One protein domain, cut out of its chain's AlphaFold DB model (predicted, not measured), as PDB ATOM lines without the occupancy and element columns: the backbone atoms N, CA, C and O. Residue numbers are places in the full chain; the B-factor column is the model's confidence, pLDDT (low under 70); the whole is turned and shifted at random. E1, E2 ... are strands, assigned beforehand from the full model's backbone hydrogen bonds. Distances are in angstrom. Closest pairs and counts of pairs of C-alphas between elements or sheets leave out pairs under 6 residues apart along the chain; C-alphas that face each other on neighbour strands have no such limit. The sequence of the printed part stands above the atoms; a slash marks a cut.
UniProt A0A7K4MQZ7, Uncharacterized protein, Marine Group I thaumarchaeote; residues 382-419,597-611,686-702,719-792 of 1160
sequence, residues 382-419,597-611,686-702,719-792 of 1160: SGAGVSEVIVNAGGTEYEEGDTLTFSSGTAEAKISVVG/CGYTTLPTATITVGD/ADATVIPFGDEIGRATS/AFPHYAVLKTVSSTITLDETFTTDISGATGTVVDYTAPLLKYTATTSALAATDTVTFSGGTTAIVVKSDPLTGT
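AT A GLANCE: This is residues 382 to 419, 597 to 611, 686 to 702 and 719 to 792 of the 1160 residues of an uncharacterized protein of Marine Group I thaumarchaeote (UniProt A0A7K4MQZ7). A small closed barrel of six antiparallel strands, E7 to E12, forms one lobe; beside it a looser lobe holds two small antiparallel sheets, with the pair E1 and E5 between the barrel and the three-stranded sheet E3, E2, E4. The long axis runs through both lobes, and the short strands E6 and E13 are the ones farthest from the mean of the C-alphas. The printed part has 144 residues with no named helix and 13 strands, E1 to E13 in chain order; the class is all strand, though only 67 residues are in named elements. The whole is compact, with a radius of gyration of the C-alphas of 16.2 A and spans of 50 by 38 by 23 A.

IN THESE COORDINATES: The barrel has E7 at residues 722 to 727, 16.6 A long, E8 at 738 to 741, E9 at 747 to 754, 19.5 A, E10 at 757 to 762, 15.2 A, E11 at 772 to 775, and E12 at 780 to 786, 16.6 A. E7 begins at C-alpha 722 (134.075, 116.326, 192.461). E1 is residues 388 to 393, beginning at (138.779, 129.565, 177.227), and E5 is 689 to 693. E2 is 403 to 406, E3 is 412 to 418, 18.2 A, and E4 is 605 to 608. E6 is 700 to 702; E13 is 790 to 792, ending at (124.449, 104.515, 187.908).

HOW THE PARTS SIT: Round the barrel run E7, E10, E9, E8, E11, E12 and back to E7, with N 724 and O 758 at 3.0 A, N 759 and O 752 at 2.8 A, N 739 and O 748 at 3.1 A, N 740 and O 774 at 3.0 A, N 773 and O 781 at 2.8 A, and N 784 and O 725 at 2.8 A, within hydrogen-bond range. E9 bends by 68 degrees at residue 751. E8, E9 and E10 form a meander, each strand the antiparallel neighbour of the one before. E7 to E10 and E8 to E11 are Greek keys, a meander of three in four strands whose first and fourth are antiparallel neighbours. E5 and E7 are near each other. E1 and E5 are antiparallel at 157 degrees, with N 390 and O 691 at 2.8 A. The closest C-alphas of E4 and E5, Ala 605 and Val 690, are 6.4 A apart. E2 is the inner strand between E4, N 405 to O 606 2.8 A, and E3, N 404 to O 413 2.8 A. E6 and E13 pair with no named strand.

THE WHOLE: The farthest C-alphas, Asp 611 and Thr 792, are 54.6 A apart. Residues 420 to 596, 612 to 685 and 703 to 718 are not printed, with C-alpha gaps of 30.9, 15.5 and 15.4 A. Of the links printed whole, none is long. Mean pLDDT of the printed part is 88.0; residues 408, 419 and 610 to 611 are under 70.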
ATOM      1  N   SER A 382     138.696 111.502 178.136       90.81
ATOM      2  CA  SER A 382     138.932 112.155 176.845       90.81
ATOM      3  C   SER A 382     140.004 113.239 176.943       90.81
ATOM      4  O   SER A 382     140.089 113.967 177.933       90.81
ATOM      5  N   GLY A 383     140.809 113.361 175.885       88.56
ATOM      6  CA  GLY A 383     141.660 114.528 175.664       88.56
ATOM      7  C   GLY A 383     140.972 115.529 174.737       88.56
ATOM      8  O   GLY A 383     140.397 115.111 173.733       88.56
ATOM      9  N   ALA A 384     141.056 116.824 175.040       89.06
ATOM     10  CA  ALA A 384     140.459 117.895 174.235       89.06
ATOM     11  C   ALA A 384     141.364 119.136 174.154       89.06
ATOM     12  O   ALA A 384     142.527 119.068 174.549       89.06
ATOM     13  N   GLY A 385     140.870 120.220 173.554       90.12
ATOM     14  CA  GLY A 385     141.545 121.519 173.461       90.12
ATOM     15  C   GLY A 385     141.134 122.489 174.572       90.12
ATOM     16  O   GLY A 385     140.150 122.260 175.275       90.12
ATOM     17  N   VAL A 386     141.878 123.584 174.707       91.50
ATOM     18  CA  VAL A 386     141.532 124.736 175.554       91.50
ATOM     19  C   VAL A 386     140.468 125.566 174.829       91.50
ATOM     20  O   VAL A 386     140.699 126.024 173.709       91.50
ATOM     21  N   SER A 387     139.296 125.747 175.437       89.75
ATOM     22  CA  SER A 387     138.218 126.576 174.884       89.75
ATOM     23  C   SER A 387     138.294 128.028 175.355       89.75
ATOM     24  O   SER A 387     137.888 128.921 174.619       89.75
ATOM     25  N   GLU A 388     138.827 128.268 176.553       90.06
ATOM     26  CA  GLU A 388     138.779 129.565 177.227       90.06
ATOM     27  C   GLU A 388     140.042 129.781 178.078       90.06
ATOM     28  O   GLU A 388     140.594 128.831 178.637       90.06
ATOM     29  N   VAL A 389     140.497 131.029 178.214       90.50
ATOM     30  CA  VAL A 389     141.554 131.412 179.164       90.50
ATOM     31  C   VAL A 389     140.993 132.459 180.113       90.50
ATOM     32  O   VAL A 389     140.669 133.570 179.713       90.50
ATOM     33  N   ILE A 390     140.889 132.097 181.386       89.56
ATOM     34  CA  ILE A 390     140.336 132.948 182.436       89.56
ATOM     35  C   ILE A 390     141.471 133.758 183.062       89.56
ATOM     36  O   ILE A 390     142.444 133.184 183.556       89.56
ATOM     37  N   VAL A 391     141.336 135.081 183.115       88.31
ATOM     38  CA  VAL A 391     142.279 135.948 183.837       88.31
ATOM     39  C   VAL A 391     141.986 135.869 185.341       88.31
ATOM     40  O   VAL A 391     140.894 136.216 185.794       88.31
ATOM     41  N   ASN A 392     142.945 135.369 186.125       87.62
ATOM     42  CA  ASN A 392     142.839 135.271 187.584       87.62
ATOM     43  C   ASN A 392     143.446 136.499 188.281       87.62
ATOM     44  O   ASN A 392     142.871 136.992 189.248       87.62
ATOM     45  N   ALA A 393     144.571 137.003 187.771       86.69
ATOM     46  CA  ALA A 393     145.145 138.297 188.134       86.69
ATOM     47  C   ALA A 393     145.705 138.959 186.869       86.69
ATOM     48  O   ALA A 393     146.429 138.298 186.124       86.69
ATOM     49  N   GLY A 394     145.353 140.227 186.626       82.12
ATOM     50  CA  GLY A 394     145.730 140.956 185.408       82.12
ATOM     51  C   GLY A 394     147.218 141.307 185.320       82.12
ATOM     52  O   GLY A 394     147.726 141.460 184.214       82.12
ATOM     53  N   GLY A 395     147.915 141.363 186.464       84.75
ATOM     54  CA  GLY A 395     149.317 141.783 186.553       84.75
ATOM     55  C   GLY A 395     149.538 143.211 186.054       84.75
ATOM     56  O   GLY A 395     148.567 143.932 185.878       84.75
ATOM     57  N   THR A 396     150.792 143.601 185.825       82.75
ATOM     58  CA  THR A 396     151.164 144.932 185.311       82.75
ATOM     59  C   THR A 396     152.214 144.834 184.199       82.75
ATOM     60  O   THR A 396     152.903 143.818 184.073       82.75
ATOM     61  N   GLU A 397     152.359 145.902 183.404       79.50
ATOM     62  CA  GLU A 397     153.371 146.046 182.339       79.50
ATOM     63  C   GLU A 397     153.252 145.068 181.148       79.50
ATOM     64  O   GLU A 397     154.241 144.846 180.440       79.50
ATOM     65  N   TYR A 398     152.059 144.521 180.890       81.75
ATOM     66  CA  TYR A 398     151.760 143.739 179.684       81.75
ATOM     67  C   TYR A 398     151.240 144.621 178.539       81.75
ATOM     68  O   TYR A 398     150.675 145.693 178.771       81.75
ATOM     69  N   GLU A 399     151.399 144.160 177.297       79.50
ATOM     70  CA  GLU A 399     150.887 144.836 176.095       79.50
ATOM     71  C   GLU A 399     149.986 143.921 175.250       79.50
ATOM     72  O   GLU A 399     150.046 142.689 175.325       79.50
ATOM     73  N   GLU A 400     149.131 144.525 174.414       82.12
ATOM     74  CA  GLU A 400     148.370 143.770 173.418       82.12
ATOM     75  C   GLU A 400     149.335 143.045 172.466       82.12
ATOM     76  O   GLU A 400     150.236 143.646 171.884       82.12
ATOM     77  N   GLY A 401     149.131 141.740 172.282       80.31
ATOM     78  CA  GLY A 401     149.967 140.907 171.417       80.31
ATOM     79  C   GLY A 401     150.985 140.024 172.139       80.31
ATOM     80  O   GLY A 401     151.468 139.075 171.516       80.31
ATOM     81  N   ASP A 402     151.252 140.244 173.429       86.31
ATOM     82  CA  ASP A 402     152.076 139.331 174.236       86.31
ATOM     83  C   ASP A 402     151.490 137.907 174.212       86.31
ATOM     84  O   ASP A 402     150.274 137.700 174.301       86.31
ATOM     85  N   THR A 403     152.352 136.901 174.057       86.19
ATOM     86  CA  THR A 403     151.931 135.521 173.755       86.19
ATOM     87  C   THR A 403     151.841 134.671 175.017       86.19
ATOM     88  O   THR A 403     152.709 134.719 175.887       86.19
ATOM     89  N   LEU A 404     150.813 133.832 175.110       88.31
ATOM     90  CA  LEU A 404     150.683 132.824 176.154       88.31
ATOM     91  C   LEU A 404     151.261 131.496 175.666       88.31
ATOM     92  O   LEU A 404     150.805 130.925 174.675       88.31
ATOM     93  N   THR A 405     152.223 130.974 176.420       85.88
ATOM     94  CA  THR A 405     152.815 129.652 176.211       85.88
ATOM     95  C   THR A 405     152.189 128.654 177.179       85.88
ATOM     96  O   THR A 405     152.216 128.855 178.393       85.88
ATOM     97  N   PHE A 406     151.643 127.556 176.662       88.12
ATOM     98  CA  PHE A 406     151.017 126.509 177.470       88.12
ATOM     99  C   PHE A 406     152.030 125.406 177.805       88.12
ATOM    100  O   PHE A 406     152.877 125.052 176.988       88.12
ATOM    101  N   SER A 407     151.947 124.825 179.004       82.19
ATOM    102  CA  SER A 407     152.910 123.825 179.505       82.19
ATOM    103  C   SER A 407     152.898 122.486 178.768       82.19
ATOM    104  O   SER A 407     153.779 121.651 178.973       82.19
ATOM    105  N   SER A 408     151.911 122.262 177.907       69.69
ATOM    106  CA  SER A 408     151.842 121.126 176.990       69.69
ATOM    107  C   SER A 408     151.008 121.503 175.763       69.69
ATOM    108  O   SER A 408     150.316 122.518 175.789       69.69
ATOM    109  N   GLY A 409     151.064 120.698 174.698       73.81
ATOM    110  CA  GLY A 409     150.202 120.816 173.514       73.81
ATOM    111  C   GLY A 409     150.537 121.968 172.558       73.81
ATOM    112  O   GLY A 409     151.636 122.509 172.576       73.81
ATOM    113  N   THR A 410     149.589 122.274 171.671       82.94
ATOM    114  CA  THR A 410     149.721 123.250 170.571       82.94
ATOM    115  C   THR A 410     148.702 124.387 170.689       82.94
ATOM    116  O   THR A 410     148.294 124.954 169.678       82.94
ATOM    117  N   ALA A 411     148.177 124.630 171.895       88.69
ATOM    118  CA  ALA A 411     147.302 125.771 172.119       88.69
ATOM    119  C   ALA A 411     148.111 127.068 172.005       88.69
ATOM    120  O   ALA A 411     149.252 127.137 172.460       88.69
ATOM    121  N   GLU A 412     147.501 128.084 171.408       89.44
ATOM    122  CA  GLU A 412     148.095 129.399 171.204       89.44
ATOM    123  C   GLU A 412     147.070 130.461 171.587       89.44
ATOM    124  O   GLU A 412     145.901 130.401 171.192       89.44
ATOM    125  N   ALA A 413     147.508 131.445 172.363       90.38
ATOM    126  CA  ALA A 413     146.695 132.579 172.768       90.38
ATOM    127  C   ALA A 413     147.582 133.812 172.926       90.38
ATOM    128  O   ALA A 413     148.789 133.692 173.145       90.38
ATOM    129  N   LYS A 414     146.983 134.995 172.827       90.12
ATOM    130  CA  LYS A 414     147.670 136.269 173.049       90.12
ATOM    131  C   LYS A 414     146.819 137.215 173.878       90.12
ATOM    132  O   LYS A 414     145.589 137.117 173.866       90.12
ATOM    133  N   ILE A 415     147.469 138.145 174.560       88.56
ATOM    134  CA  ILE A 415     146.792 139.238 175.251       88.56
ATOM    135  C   ILE A 415     146.071 140.080 174.202       88.56
ATOM    136  O   ILE A 415     146.673 140.482 173.203       88.56
ATOM    137  N   SER A 416     144.767 140.275 174.391       84.44
ATOM    138  CA  SER A 416     143.929 141.009 173.439       84.44
ATOM    139  C   SER A 416     143.605 142.414 173.907       84.44
ATOM    140  O   SER A 416     143.348 143.262 173.063       84.44
ATOM    141  N   VAL A 417     143.543 142.642 175.218       80.25
ATOM    142  CA  VAL A 417     143.196 143.942 175.792       80.25
ATOM    143  C   VAL A 417     143.983 144.143 177.084       80.25
ATOM    144  O   VAL A 417     144.030 143.244 177.933       80.25
ATOM    145  N   VAL A 418     144.572 145.332 177.221       77.94
ATOM    146  CA  VAL A 418     145.246 145.809 178.432       77.94
ATOM    147  C   VAL A 418     144.650 147.143 178.887       77.94
ATOM    148  O   VAL A 418     144.318 147.990 178.060       77.94
ATOM    149  N   GLY A 419     144.507 147.344 180.198       69.50
ATOM    150  CA  GLY A 419     144.168 148.650 180.778       69.50
ATOM    151  C   GLY A 419     142.700 149.093 180.690       69.50
ATOM    152  O   GLY A 419     142.440 150.290 180.629       69.50
ATOM    153  N   CYS A 597     144.900 120.512 170.873       83.12
ATOM    154  CA  CYS A 597     144.219 119.257 171.193       83.12
ATOM    155  C   CYS A 597     145.101 118.331 172.042       83.12
ATOM    156  O   CYS A 597     146.327 118.421 171.995       83.12
ATOM    157  N   GLY A 598     144.476 117.388 172.754       83.38
ATOM    158  CA  GLY A 598     145.172 116.308 173.462       83.38
ATOM    159  C   GLY A 598     145.393 116.537 174.958       83.38
ATOM    160  O   GLY A 598     146.030 115.704 175.599       83.38
ATOM    161  N   TYR A 599     144.843 117.606 175.536       88.50
ATOM    162  CA  TYR A 599     144.896 117.846 176.976       88.50
ATOM    163  C   TYR A 599     143.936 116.906 177.704       88.50
ATOM    164  O   TYR A 599     142.727 116.962 177.489       88.50
ATOM    165  N   THR A 600     144.471 116.039 178.563       87.50
ATOM    166  CA  THR A 600     143.687 115.172 179.465       87.50
ATOM    167  C   THR A 600     143.534 115.765 180.864       87.50
ATOM    168  O   THR A 600     142.663 115.351 181.618       87.50
ATOM    169  N   THR A 601     144.385 116.729 181.213       88.19
ATOM    170  CA  THR A 601     144.343 117.525 182.443       88.19
ATOM    171  C   THR A 601     144.462 118.995 182.063       88.19
ATOM    172  O   THR A 601     145.018 119.303 181.008       88.19
ATOM    173  N   LEU A 602     143.967 119.899 182.912       89.06
ATOM    174  CA  LEU A 602     144.085 121.334 182.656       89.06
ATOM    175  C   LEU A 602     145.566 121.729 182.500       89.06
ATOM    176  O   LEU A 602     146.369 121.387 183.376       89.06
ATOM    177  N   PRO A 603     145.952 122.392 181.394       89.38
ATOM    178  CA  PRO A 603     147.311 122.884 181.237       89.38
ATOM    179  C   PRO A 603     147.570 124.082 182.159       89.38
ATOM    180  O   PRO A 603     146.665 124.645 182.768       89.38
ATOM    181  N   THR A 604     148.826 124.500 182.244       88.00
ATOM    182  CA  THR A 604     149.206 125.796 182.822       88.00
ATOM    183  C   THR A 604     149.650 126.713 181.691       88.00
ATOM    184  O   THR A 604     150.211 126.233 180.707       88.00
ATOM    185  N   ALA A 605     149.382 128.012 181.798       87.81
ATOM    186  CA  ALA A 605     149.807 128.997 180.810       87.81
ATOM    187  C   ALA A 605     150.770 130.004 181.450       87.81
ATOM    188  O   ALA A 605     150.595 130.408 182.599       87.81
ATOM    189  N   THR A 606     151.807 130.380 180.710       86.75
ATOM    190  CA  THR A 606     152.808 131.376 181.096       86.75
ATOM    191  C   THR A 606     152.835 132.463 180.037       86.75
ATOM    192  O   THR A 606     152.976 132.175 178.850       86.75
ATOM    193  N   ILE A 607     152.693 133.713 180.461       86.19
ATOM    194  CA  ILE A 607     152.731 134.857 179.554       86.19
ATOM    195  C   ILE A 607     154.194 135.163 179.237       86.19
ATOM    196  O   ILE A 607     155.024 135.286 180.135       86.19
ATOM    197  N   THR A 608     154.513 135.225 177.950       81.81
ATOM    198  CA  THR A 608     155.836 135.565 177.432       81.81
ATOM    199  C   THR A 608     155.758 136.967 176.850       81.81
ATOM    200  O   THR A 608     155.045 137.184 175.870       81.81
ATOM    201  N   VAL A 609     156.475 137.903 177.469       76.88
ATOM    202  CA  VAL A 609     156.565 139.285 176.988       76.88
ATOM    203  C   VAL A 609     157.479 139.328 175.766       76.88
ATOM    204  O   VAL A 609     158.562 138.735 175.787       76.88
ATOM    205  N   GLY A 610     157.025 139.977 174.696       64.06
ATOM    206  CA  GLY A 610     157.799 140.123 173.460       64.06
ATOM    207  C   GLY A 610     159.007 141.061 173.597       64.06
ATOM    208  O   GLY A 610     159.086 141.884 174.511       64.06
ATOM    209  N   ASP A 611     159.949 140.975 172.652       60.84
ATOM    210  CA  ASP A 611     161.041 141.949 172.527       60.84
ATOM    211  C   ASP A 611     160.455 143.318 172.125       60.84
ATOM    212  O   ASP A 611     160.070 143.522 170.970       60.84
ATOM    213  N   ALA A 686     154.721 141.573 185.295       78.75
ATOM    214  CA  ALA A 686     154.761 141.066 186.662       78.75
ATOM    215  C   ALA A 686     153.373 140.628 187.144       78.75
ATOM    216  O   ALA A 686     152.357 141.228 186.804       78.75
ATOM    217  N   ASP A 687     153.352 139.573 187.964       79.38
ATOM    218  CA  ASP A 687     152.212 139.137 188.780       79.38
ATOM    219  C   ASP A 687     150.883 138.820 188.046       79.38
ATOM    220  O   ASP A 687     149.853 138.634 188.702       79.38
ATOM    221  N   ALA A 688     150.874 138.657 186.714       83.62
ATOM    222  CA  ALA A 688     149.698 138.124 186.019       83.62
ATOM    223  C   ALA A 688     149.584 136.605 186.165       83.62
ATOM    224  O   ALA A 688     150.549 135.850 186.013       83.62
ATOM    225  N   THR A 689     148.358 136.134 186.391       87.12
ATOM    226  CA  THR A 689     148.033 134.704 186.401       87.12
ATOM    227  C   THR A 689     146.789 134.437 185.569       87.12
ATOM    228  O   THR A 689     145.767 135.110 185.702       87.12
ATOM    229  N   VAL A 690     146.871 133.417 184.718       89.25
ATOM    230  CA  VAL A 690     145.802 132.994 183.810       89.25
ATOM    231  C   VAL A 690     145.527 131.503 183.980       89.25
ATOM    232  O   VAL A 690     146.426 130.717 184.285       89.25
ATOM    233  N   ILE A 691     144.273 131.108 183.793       90.94
ATOM    234  CA  ILE A 691     143.789 129.740 183.961       90.94
ATOM    235  C   ILE A 691     143.224 129.268 182.620       90.94
ATOM    236  O   ILE A 691     142.135 129.696 182.235       90.94
ATOM    237  N   PRO A 692     143.931 128.390 181.892       90.12
ATOM    238  CA  PRO A 692     143.402 127.822 180.667       90.12
ATOM    239  C   PRO A 692     142.414 126.695 180.988       90.12
ATOM    240  O   PRO A 692     142.684 125.813 181.807       90.12
ATOM    241  N   PHE A 693     141.257 126.721 180.340       90.31
ATOM    242  CA  PHE A 693     140.146 125.816 180.595       90.31
ATOM    243  C   PHE A 693     139.548 125.268 179.293       90.31
ATOM    244  O   PHE A 693     139.575 125.914 178.249       90.31
ATOM    245  N   GLY A 694     139.020 124.046 179.355       89.81
ATOM    246  CA  GLY A 694     138.333 123.393 178.247       89.81
ATOM    247  C   GLY A 694     137.211 122.501 178.763       89.81
ATOM    248  O   GLY A 694     137.481 121.586 179.538       89.81
ATOM    249  N   ASP A 695     135.976 122.729 178.306       85.81
ATOM    250  CA  ASP A 695     134.792 121.962 178.740       85.81
ATOM    251  C   ASP A 695     134.906 120.458 178.420       85.81
ATOM    252  O   ASP A 695     134.322 119.611 179.094       85.81
ATOM    253  N   GLU A 696     135.692 120.108 177.398       88.44
ATOM    254  CA  GLU A 696     135.880 118.726 176.949       88.44
ATOM    255  C   GLU A 696     137.137 118.036 177.512       88.44
ATOM    256  O   GLU A 696     137.385 116.851 177.240       88.44
ATOM    257  N   ILE A 697     137.945 118.750 178.301       90.56
ATOM    258  CA  ILE A 697     139.186 118.218 178.873       90.56
ATOM    259  C   ILE A 697     138.854 117.300 180.054       90.56
ATOM    260  O   ILE A 697     138.232 117.709 181.037       90.56
ATOM    261  N   GLY A 698     139.321 116.051 179.988       89.25
ATOM    262  CA  GLY A 698     139.240 115.116 181.108       89.25
ATOM    263  C   GLY A 698     137.825 114.615 181.412       89.25
ATOM    264  O   GLY A 698     137.515 114.358 182.575       89.25
ATOM    265  N   ARG A 699     136.951 114.476 180.403       92.69
ATOM    266  CA  ARG A 699     135.624 113.853 180.582       92.69
ATOM    267  C   ARG A 699     135.749 112.337 180.669       92.69
ATOM    268  O   ARG A 699     136.539 111.741 179.938       92.69
ATOM    269  N   ALA A 700     134.968 111.681 181.521       93.19
ATOM    270  CA  ALA A 700     135.003 110.225 181.638       93.19
ATOM    271  C   ALA A 700     134.383 109.556 180.405       93.19
ATOM    272  O   ALA A 700     133.235 109.809 180.056       93.19
ATOM    273  N   THR A 701     135.104 108.626 179.780       91.81
ATOM    274  CA  THR A 701     134.568 107.849 178.646       91.81
ATOM    275  C   THR A 701     134.041 106.487 179.077       91.81
ATOM    276  O   THR A 701     133.145 105.928 178.442       91.81
ATOM    277  N   SER A 702     134.568 105.935 180.173       90.81
ATOM    278  CA  SER A 702     134.093 104.671 180.729       90.81
ATOM    279  C   SER A 702     134.382 104.525 182.225       90.81
ATOM    280  O   SER A 702     135.292 105.145 182.781       90.81
ATOM    281  N   ALA A 719     129.066 107.871 194.452       90.62
ATOM    282  CA  ALA A 719     129.504 109.233 194.742       90.62
ATOM    283  C   ALA A 719     130.988 109.386 194.384       90.62
ATOM    284  O   ALA A 719     131.858 108.937 195.129       90.62
ATOM    285  N   PHE A 720     131.277 109.982 193.229       91.25
ATOM    286  CA  PHE A 720     132.649 110.273 192.809       91.25
ATOM    287  C   PHE A 720     133.171 111.563 193.470       91.25
ATOM    288  O   PHE A 720     132.372 112.452 193.787       91.25
ATOM    289  N   PRO A 721     134.495 111.698 193.674       91.00
ATOM    290  CA  PRO A 721     135.111 112.984 193.970       91.00
ATOM    291  C   PRO A 721     134.738 114.004 192.894       91.00
ATOM    292  O   PRO A 721     134.693 113.684 191.707       91.00
ATOM    293  N   HIS A 722     134.437 115.218 193.328       91.69
ATOM    294  CA  HIS A 722     134.075 116.326 192.461       91.69
ATOM    295  C   HIS A 722     135.296 117.209 192.229       91.69
ATOM    296  O   HIS A 722     136.174 117.304 193.093       91.69
ATOM    297  N   TYR A 723     135.310 117.877 191.080       91.94
ATOM    298  CA  TYR A 723     136.333 118.845 190.725       91.94
ATOM    299  C   TYR A 723     135.700 120.197 190.426       91.94
ATOM    300  O   TYR A 723     134.621 120.270 189.835       91.94
ATOM    301  N   ALA A 724     136.371 121.261 190.852       92.25
ATOM    302  CA  ALA A 724     135.987 122.632 190.557       92.25
ATOM    303  C   ALA A 724     137.230 123.478 190.278       92.25
ATOM    304  O   ALA A 724     138.260 123.326 190.936       92.25
ATOM    305  N   VAL A 725     137.124 124.388 189.317       92.62
ATOM    306  CA  VAL A 725     138.164 125.378 189.024       92.62
ATOM    307  C   VAL A 725     137.896 126.615 189.867       92.62
ATOM    308  O   VAL A 725     136.812 127.197 189.785       92.62
ATOM    309  N   LEU A 726     138.877 127.007 190.676       92.81
ATOM    310  CA  LEU A 726     138.789 128.149 191.579       92.81
ATOM    311  C   LEU A 726     139.632 129.324 191.082       92.81
ATOM    312  O   LEU A 726     140.745 129.133 190.591       92.81
ATOM    313  N   LYS A 727     139.126 130.540 191.298       90.81
ATOM    314  CA  LYS A 727     139.865 131.803 191.165       90.81
ATOM    315  C   LYS A 727     139.860 132.587 192.477       90.81
ATOM    316  O   LYS A 727     139.133 132.233 193.410       90.81
ATOM    317  N   THR A 728     140.677 133.643 192.533       87.50
ATOM    318  CA  THR A 728     140.738 134.614 193.646       87.50
ATOM    319  C   THR A 728     140.883 133.953 195.022       87.50
ATOM    320  O   THR A 728     140.168 134.291 195.965       87.50
ATOM    321  N   VAL A 729     141.769 132.960 195.130       89.56
ATOM    322  CA  VAL A 729     142.004 132.242 196.387       89.56
ATOM    323  C   VAL A 729     142.770 133.146 197.355       89.56
ATOM    324  O   VAL A 729     143.892 133.555 197.061       89.56
ATOM    325  N   SER A 730     142.175 133.468 198.506       88.44
ATOM    326  CA  SER A 730     142.714 134.487 199.423       88.44
ATOM    327  C   SER A 730     143.885 134.027 200.301       88.44
ATOM    328  O   SER A 730     144.620 134.862 200.824       88.44
ATOM    329  N   SER A 731     144.074 132.717 200.483       88.94
ATOM    330  CA  SER A 731     145.163 132.115 201.266       88.94
ATOM    331  C   SER A 731     145.314 130.624 200.921       88.94
ATOM    332  O   SER A 731     144.629 130.102 200.048       88.94
ATOM    333  N   THR A 732     146.202 129.900 201.597       88.88
ATOM    334  CA  THR A 732     146.395 128.461 201.376       88.88
ATOM    335  C   THR A 732     145.148 127.659 201.765       88.88
ATOM    336  O   THR A 732     144.627 127.814 202.870       88.88
ATOM    337  N   ILE A 733     144.702 126.766 200.877       91.69
ATOM    338  CA  ILE A 733     143.688 125.737 201.156       91.69
ATOM    339  C   ILE A 733     144.412 124.480 201.647       91.69
ATOM    340  O   ILE A 733     145.420 124.080 201.059       91.69
ATOM    341  N   THR A 734     143.920 123.855 202.715       90.62
ATOM    342  CA  THR A 734     144.524 122.640 203.284       90.62
ATOM    343  C   THR A 734     143.616 121.416 203.145       90.62
ATOM    344  O   THR A 734     142.403 121.516 202.977       90.62
ATOM    345  N   LEU A 735     144.234 120.232 203.154       91.00
ATOM    346  CA  LEU A 735     143.545 118.948 203.033       91.00
ATOM    347  C   LEU A 735     142.645 118.697 204.260       91.00
ATOM    348  O   LEU A 735     142.982 119.118 205.366       91.00
ATOM    349  N   ASP A 736     141.513 118.017 204.063       90.19
ATOM    350  CA  ASP A 736     140.467 117.737 205.064       90.19
ATOM    351  C   ASP A 736     139.688 118.956 205.608       90.19
ATOM    352  O   ASP A 736     138.836 118.799 206.489       90.19
ATOM    353  N   GLU A 737     139.899 120.170 205.087       93.19
ATOM    354  CA  GLU A 737     139.053 121.316 205.442       93.19
ATOM    355  C   GLU A 737     137.624 121.137 204.934       93.19
ATOM    356  O   GLU A 737     137.386 120.627 203.835       93.19
ATOM    357  N   THR A 738     136.652 121.591 205.722       93.00
ATOM    358  CA  THR A 738     135.265 121.669 205.265       93.00
ATOM    359  C   THR A 738     134.986 123.041 204.674       93.00
ATOM    360  O   THR A 738     135.631 124.025 205.031       93.00
ATOM    361  N   PHE A 739     134.018 123.126 203.768       93.38
ATOM    362  CA  PHE A 739     133.597 124.405 203.203       93.38
ATOM    363  C   PHE A 739     132.082 124.530 203.117       93.38
ATOM    364  O   PHE A 739     131.350 123.534 203.143       93.38
ATOM    365  N   THR A 740     131.634 125.774 202.981       93.00
ATOM    366  CA  THR A 740     130.252 126.163 202.692       93.00
ATOM    367  C   THR A 740     130.239 127.211 201.587       93.00
ATOM    368  O   THR A 740     131.133 128.058 201.555       93.00
ATOM    369  N   THR A 741     129.225 127.197 200.727       93.50
ATOM    370  CA  THR A 741     129.008 128.244 199.716       93.50
ATOM    371  C   THR A 741     127.829 129.148 200.052       93.50
ATOM    372  O   THR A 741     126.946 128.784 200.832       93.50
ATOM    373  N   ASP A 742     127.831 130.336 199.461       88.62
ATOM    374  CA  ASP A 742     126.811 131.373 199.602       88.62
ATOM    375  C   ASP A 742     125.579 131.151 198.707       88.62
ATOM    376  O   ASP A 742     124.455 131.272 199.196       88.62
ATOM    377  N   ILE A 743     125.765 130.801 197.428       85.69
ATOM    378  CA  ILE A 743     124.669 130.677 196.450       85.69
ATOM    379  C   ILE A 743     124.089 129.256 196.451       85.69
ATOM    380  O   ILE A 743     122.894 129.072 196.697       85.69
ATOM    381  N   SER A 744     124.905 128.230 196.195       86.31
ATOM    382  CA  SER A 744     124.419 126.842 196.097       86.31
ATOM    383  C   SER A 744     124.123 126.166 197.444       86.31
ATOM    384  O   SER A 744     123.447 125.132 197.478       86.31
ATOM    385  N   GLY A 745     124.640 126.704 198.556       87.31
ATOM    386  CA  GLY A 745     124.593 126.060 199.876       87.31
ATOM    387  C   GLY A 745     125.312 124.701 199.923       87.31
ATOM    388  O   GLY A 745     125.038 123.867 200.795       87.31
ATOM    389  N   ALA A 746     126.198 124.447 198.961       89.94
ATOM    390  CA  ALA A 746     127.005 123.246 198.882       89.94
ATOM    391  C   ALA A 746     127.977 123.180 200.060       89.94
ATOM    392  O   ALA A 746     128.592 124.166 200.470       89.94
ATOM    393  N   THR A 747     128.116 121.978 200.602       92.19
ATOM    394  CA  THR A 747     129.075 121.664 201.655       92.19
ATOM    395  C   THR A 747     129.877 120.446 201.247       92.19
ATOM    396  O   THR A 747     129.352 119.532 200.602       92.19
ATOM    397  N   GLY A 748     131.147 120.418 201.624       92.12
ATOM    398  CA  GLY A 748     132.043 119.331 201.267       92.12
ATOM    399  C   GLY A 748     133.313 119.330 202.096       92.12
ATOM    400  O   GLY A 748     133.484 120.151 202.996       92.12
ATOM    401  N   THR A 749     134.180 118.364 201.814       92.88
ATOM    402  CA  THR A 749     135.512 118.230 202.421       92.88
ATOM    403  C   THR A 749     136.570 118.215 201.325       92.88
ATOM    404  O   THR A 749     136.398 117.519 200.318       92.88
ATOM    405  N   VAL A 750     137.641 118.985 201.508       93.44
ATOM    406  CA  VAL A 750     138.765 119.074 200.568       93.44
ATOM    407  C   VAL A 750     139.547 117.765 200.574       93.44
ATOM    408  O   VAL A 750     140.013 117.316 201.617       93.44
ATOM    409  N   VAL A 751     139.696 117.163 199.395       92.25
ATOM    410  CA  VAL A 751     140.495 115.947 199.190       92.25
ATOM    411  C   VAL A 751     141.892 116.312 198.708       92.25
ATOM    412  O   VAL A 751     142.860 115.719 199.164       92.25
ATOM    413  N   ASP A 752     141.992 117.262 197.780       92.69
ATOM    414  CA  ASP A 752     143.261 117.777 197.269       92.69
ATOM    415  C   ASP A 752     143.054 119.153 196.618       92.69
ATOM    416  O   ASP A 752     141.950 119.476 196.166       92.69
ATOM    417  N   TYR A 753     144.106 119.963 196.548       92.38
ATOM    418  CA  TYR A 753     144.083 121.241 195.842       92.38
ATOM    419  C   TYR A 753     145.425 121.494 195.157       92.38
ATOM    420  O   TYR A 753     146.451 121.679 195.811       92.38
ATOM    421  N   THR A 754     145.397 121.549 193.827       89.88
ATOM    422  CA  THR A 754     146.525 121.983 192.997       89.88
ATOM    423  C   THR A 754     146.023 123.119 192.129       89.88
ATOM    424  O   THR A 754     145.265 122.879 191.192       89.88
ATOM    425  N   ALA A 755     146.408 124.355 192.462       85.25
ATOM    426  CA  ALA A 755     145.891 125.549 191.804       85.25
ATOM    427  C   ALA A 755     145.961 125.426 190.267       85.25
ATOM    428  O   ALA A 755     147.023 125.088 189.738       85.25
ATOM    429  N   PRO A 756     144.854 125.686 189.546       89.31
ATOM    430  CA  PRO A 756     143.572 126.237 190.014       89.31
ATOM    431  C   PRO A 756     142.500 125.190 190.391       89.31
ATOM    432  O   PRO A 756     141.358 125.552 190.670       89.31
ATOM    433  N   LEU A 757     142.824 123.897 190.382       91.31
ATOM    434  CA  LEU A 757     141.876 122.790 190.508       91.31
ATOM    435  C   LEU A 757     141.691 122.330 191.967       91.31
ATOM    436  O   LEU A 757     142.633 121.891 192.629       91.31
ATOM    437  N   LEU A 758     140.447 122.372 192.447       92.81
ATOM    438  CA  LEU A 758     140.010 121.804 193.723       92.81
ATOM    439  C   LEU A 758     139.383 120.430 193.510       92.81
ATOM    440  O   LEU A 758     138.415 120.308 192.762       92.81
ATOM    441  N   LYS A 759     139.860 119.428 194.249       92.94
ATOM    442  CA  LYS A 759     139.235 118.109 194.378       92.94
ATOM    443  C   LYS A 759     138.563 117.985 195.739       92.94
ATOM    444  O   LYS A 759     139.197 118.186 196.776       92.94
ATOM    445  N   TYR A 760     137.289 117.607 195.764       92.06
ATOM    446  CA  TYR A 760     136.520 117.548 197.006       92.06
ATOM    447  C   TYR A 760     135.469 116.434 197.018       92.06
ATOM    448  O   TYR A 760     135.065 115.908 195.982       92.06
ATOM    449  N   THR A 761     135.000 116.075 198.213       90.62
ATOM    450  CA  THR A 761     133.832 115.199 198.392       90.62
ATOM    451  C   THR A 761     132.632 116.046 198.795       90.62
ATOM    452  O   THR A 761     132.703 116.774 199.784       90.62
ATOM    453  N   ALA A 762     131.539 115.966 198.035       82.94
ATOM    454  CA  ALA A 762     130.302 116.687 198.330       82.94
ATOM    455  C   ALA A 762     129.492 115.984 199.434       82.94
ATOM    456  O   ALA A 762     129.258 114.777 199.372       82.94
ATOM    457  N   THR A 763     129.023 116.753 200.415       78.56
ATOM    458  CA  THR A 763     128.152 116.279 201.503       78.56
ATOM    459  C   THR A 763     126.677 116.569 201.212       78.56
ATOM    460  O   THR A 763     125.818 115.757 201.554       78.56
ATOM    461  N   THR A 764     126.367 117.709 200.578       80.88
ATOM    462  CA  THR A 764     124.988 118.131 200.254       80.88
ATOM    463  C   THR A 764     124.725 118.212 198.751       80.88
ATOM    464  O   THR A 764     123.837 117.525 198.249       80.88
ATOM    465  N   SER A 765     125.485 119.040 198.037       83.69
ATOM    466  CA  SER A 765     125.340 119.319 196.601       83.69
ATOM    467  C   SER A 765     126.698 119.644 195.968       83.69
ATOM    468  O   SER A 765     127.687 119.865 196.671       83.69
ATOM    469  N   ALA A 766     126.758 119.632 194.634       84.50
ATOM    470  CA  ALA A 766     127.931 120.076 193.889       84.50
ATOM    471  C   ALA A 766     128.062 121.609 193.907       84.50
ATOM    472  O   ALA A 766     127.060 122.311 194.044       84.50
ATOM    473  N   LEU A 767     129.291 122.103 193.746       89.62
ATOM    474  CA  LEU A 767     129.594 123.522 193.591       89.62
ATOM    475  C   LEU A 767     129.038 124.029 192.255       89.62
ATOM    476  O   LEU A 767     129.143 123.331 191.243       89.62
ATOM    477  N   ALA A 768     128.483 125.234 192.248       88.38
ATOM    478  CA  ALA A 768     128.026 125.939 191.058       88.38
ATOM    479  C   ALA A 768     129.026 127.037 190.673       88.38
ATOM    480  O   ALA A 768     129.732 127.576 191.523       88.38
ATOM    481  N   ALA A 769     129.086 127.391 189.386       89.19
ATOM    482  CA  ALA A 769     129.844 128.565 188.957       89.19
ATOM    483  C   ALA A 769     129.332 129.818 189.687       89.19
ATOM    484  O   ALA A 769     128.135 129.928 189.943       89.19
ATOM    485  N   THR A 770     130.230 130.756 189.991       90.06
ATOM    486  CA  THR A 770     130.026 131.979 190.792       90.06
ATOM    487  C   THR A 770     129.851 131.792 192.300       90.06
ATOM    488  O   THR A 770     129.836 132.792 193.008       90.06
ATOM    489  N   ASP A 771     129.811 130.556 192.814       91.62
ATOM    490  CA  ASP A 771     129.806 130.319 194.264       91.62
ATOM    491  C   ASP A 771     131.058 130.916 194.924       91.62
ATOM    492  O   ASP A 771     132.190 130.632 194.507       91.62
ATOM    493  N   THR A 772     130.868 131.644 196.023       93.75
ATOM    494  CA  THR A 772     131.945 131.981 196.955       93.75
ATOM    495  C   THR A 772     132.093 130.846 197.962       93.75
ATOM    496  O   THR A 772     131.280 130.666 198.870       93.75
ATOM    497  N   VAL A 773     133.163 130.067 197.826       93.25
ATOM    498  CA  VAL A 773     133.511 128.991 198.756       93.25
ATOM    499  C   VAL A 773     134.209 129.591 199.965       93.25
ATOM    500  O   VAL A 773     135.266 130.201 199.828       93.25
ATOM    501  N   THR A 774     133.642 129.389 201.152       93.88
ATOM    502  CA  THR A 774     134.274 129.741 202.428       93.88
ATOM    503  C   THR A 774     134.732 128.466 203.125       93.88
ATOM    504  O   THR A 774     133.908 127.638 203.524       93.88
ATOM    505  N   PHE A 775     136.046 128.297 203.261       94.31
ATOM    506  CA  PHE A 775     136.661 127.158 203.940       94.31
ATOM    507  C   PHE A 775     136.685 127.371 205.458       94.31
ATOM    508  O   PHE A 775     136.688 128.501 205.950       94.31
ATOM    509  N   SER A 776     136.755 126.284 206.226       91.88
ATOM    510  CA  SER A 776     136.780 126.320 207.693       91.88
ATOM    511  C   SER A 776     137.952 127.120 208.274       91.88
ATOM    512  O   SER A 776     137.830 127.654 209.376       91.88
ATOM    513  N   GLY A 777     139.065 127.233 207.541       86.19
ATOM    514  CA  GLY A 777     140.217 128.069 207.888       86.19
ATOM    515  C   GLY A 777     140.026 129.572 207.647       86.19
ATOM    516  O   GLY A 777     140.924 130.351 207.956       86.19
ATOM    517  N   GLY A 778     138.876 130.000 207.114       88.19
ATOM    518  CA  GLY A 778     138.574 131.397 206.775       88.19
ATOM    519  C   GLY A 778     139.033 131.824 205.377       88.19
ATOM    520  O   GLY A 778     138.721 132.937 204.961       88.19
ATOM    521  N   THR A 779     139.738 130.954 204.645       93.94
ATOM    522  CA  THR A 779     140.076 131.154 203.230       93.94
ATOM    523  C   THR A 779     138.800 131.218 202.390       93.94
ATOM    524  O   THR A 779     137.835 130.492 202.639       93.94
ATOM    525  N   THR A 780     138.815 132.066 201.370       93.56
ATOM    526  CA  THR A 780     137.727 132.249 200.408       93.56
ATOM    527  C   THR A 780     138.237 132.067 198.982       93.56
ATOM    528  O   THR A 780     139.395 132.371 198.689       93.56
ATOM    529  N   ALA A 781     137.387 131.546 198.100       93.69
ATOM    530  CA  ALA A 781     137.666 131.380 196.676       93.69
ATOM    531  C   ALA A 781     136.366 131.448 195.866       93.69
ATOM    532  O   ALA A 781     135.305 131.121 196.394       93.69
ATOM    533  N   ILE A 782     136.443 131.823 194.590       92.50
ATOM    534  CA  ILE A 782     135.278 131.867 193.695       92.50
ATOM    535  C   ILE A 782     135.342 130.688 192.725       92.50
ATOM    536  O   ILE A 782     136.366 130.467 192.073       92.50
ATOM    537  N   VAL A 783     134.247 129.943 192.598       92.75
ATOM    538  CA  VAL A 783     134.121 128.853 191.622       92.75
ATOM    539  C   VAL A 783     133.891 129.435 190.234       92.75
ATOM    540  O   VAL A 783     132.957 130.204 190.021       92.75
ATOM    541  N   VAL A 784     134.707 129.040 189.262       91.06
ATOM    542  CA  VAL A 784     134.548 129.472 187.865       91.06
ATOM    543  C   VAL A 784     133.846 128.407 187.033       91.06
ATOM    544  O   VAL A 784     132.925 128.716 186.282       91.06
ATOM    545  N   LYS A 785     134.259 127.145 187.180       90.19
ATOM    546  CA  LYS A 785     133.711 125.999 186.443       90.19
ATOM    547  C   LYS A 785     133.609 124.793 187.370       90.19
ATOM    548  O   LYS A 785     134.479 124.581 188.214       90.19
ATOM    549  N   SER A 786     132.548 124.013 187.210       90.12
ATOM    550  CA  SER A 786     132.284 122.786 187.961       90.12
ATOM    551  C   SER A 786     131.328 121.927 187.138       90.12
ATOM    552  O   SER A 786     130.232 122.380 186.807       90.12
ATOM    553  N   ASP A 787     131.746 120.715 186.778       90.44
ATOM    554  CA  ASP A 787     130.903 119.738 186.079       90.44
ATOM    555  C   ASP A 787     131.152 118.332 186.652       90.44
ATOM    556  O   ASP A 787     132.119 117.655 186.279       90.44
ATOM    557  N   PRO A 788     130.332 117.898 187.622       90.06
ATOM    558  CA  PRO A 788     130.575 116.660 188.340       90.06
ATOM    559  C   PRO A 788     130.142 115.415 187.560       90.06
ATOM    560  O   PRO A 788     129.044 115.327 187.002       90.06
ATOM    561  N   LEU A 789     130.989 114.388 187.633       92.69
ATOM    562  CA  LEU A 789     130.711 113.043 187.138       92.69
ATOM    563  C   LEU A 789     129.539 112.406 187.895       92.69
ATOM    564  O   LEU A 789     129.553 112.310 189.125       92.69
ATOM    565  N   THR A 790     128.566 111.861 187.162       90.88
ATOM    566  CA  THR A 790     127.502 111.036 187.753       90.88
ATOM    567  C   THR A 790     127.355 109.714 187.017       90.88
ATOM    568  O   THR A 790     127.447 109.629 185.793       90.88
ATOM    569  N   GLY A 791     127.103 108.650 187.774       91.38
ATOM    570  CA  GLY A 791     126.939 107.309 187.229       91.38
ATOM    571  C   GLY A 791     125.897 106.511 187.992       91.38
ATOM    572  O   GLY A 791     125.559 106.800 189.139       91.38
ATOM    573  N   THR A 792     125.390 105.478 187.338       92.00
ATOM    574  CA  THR A 792     124.449 104.515 187.908       92.00
ATOM    575  C   THR A 792     125.053 103.120 187.876       92.00
ATOM    576  O   THR A 792     125.920 102.816 187.057       92.00
TER     577      THR A 792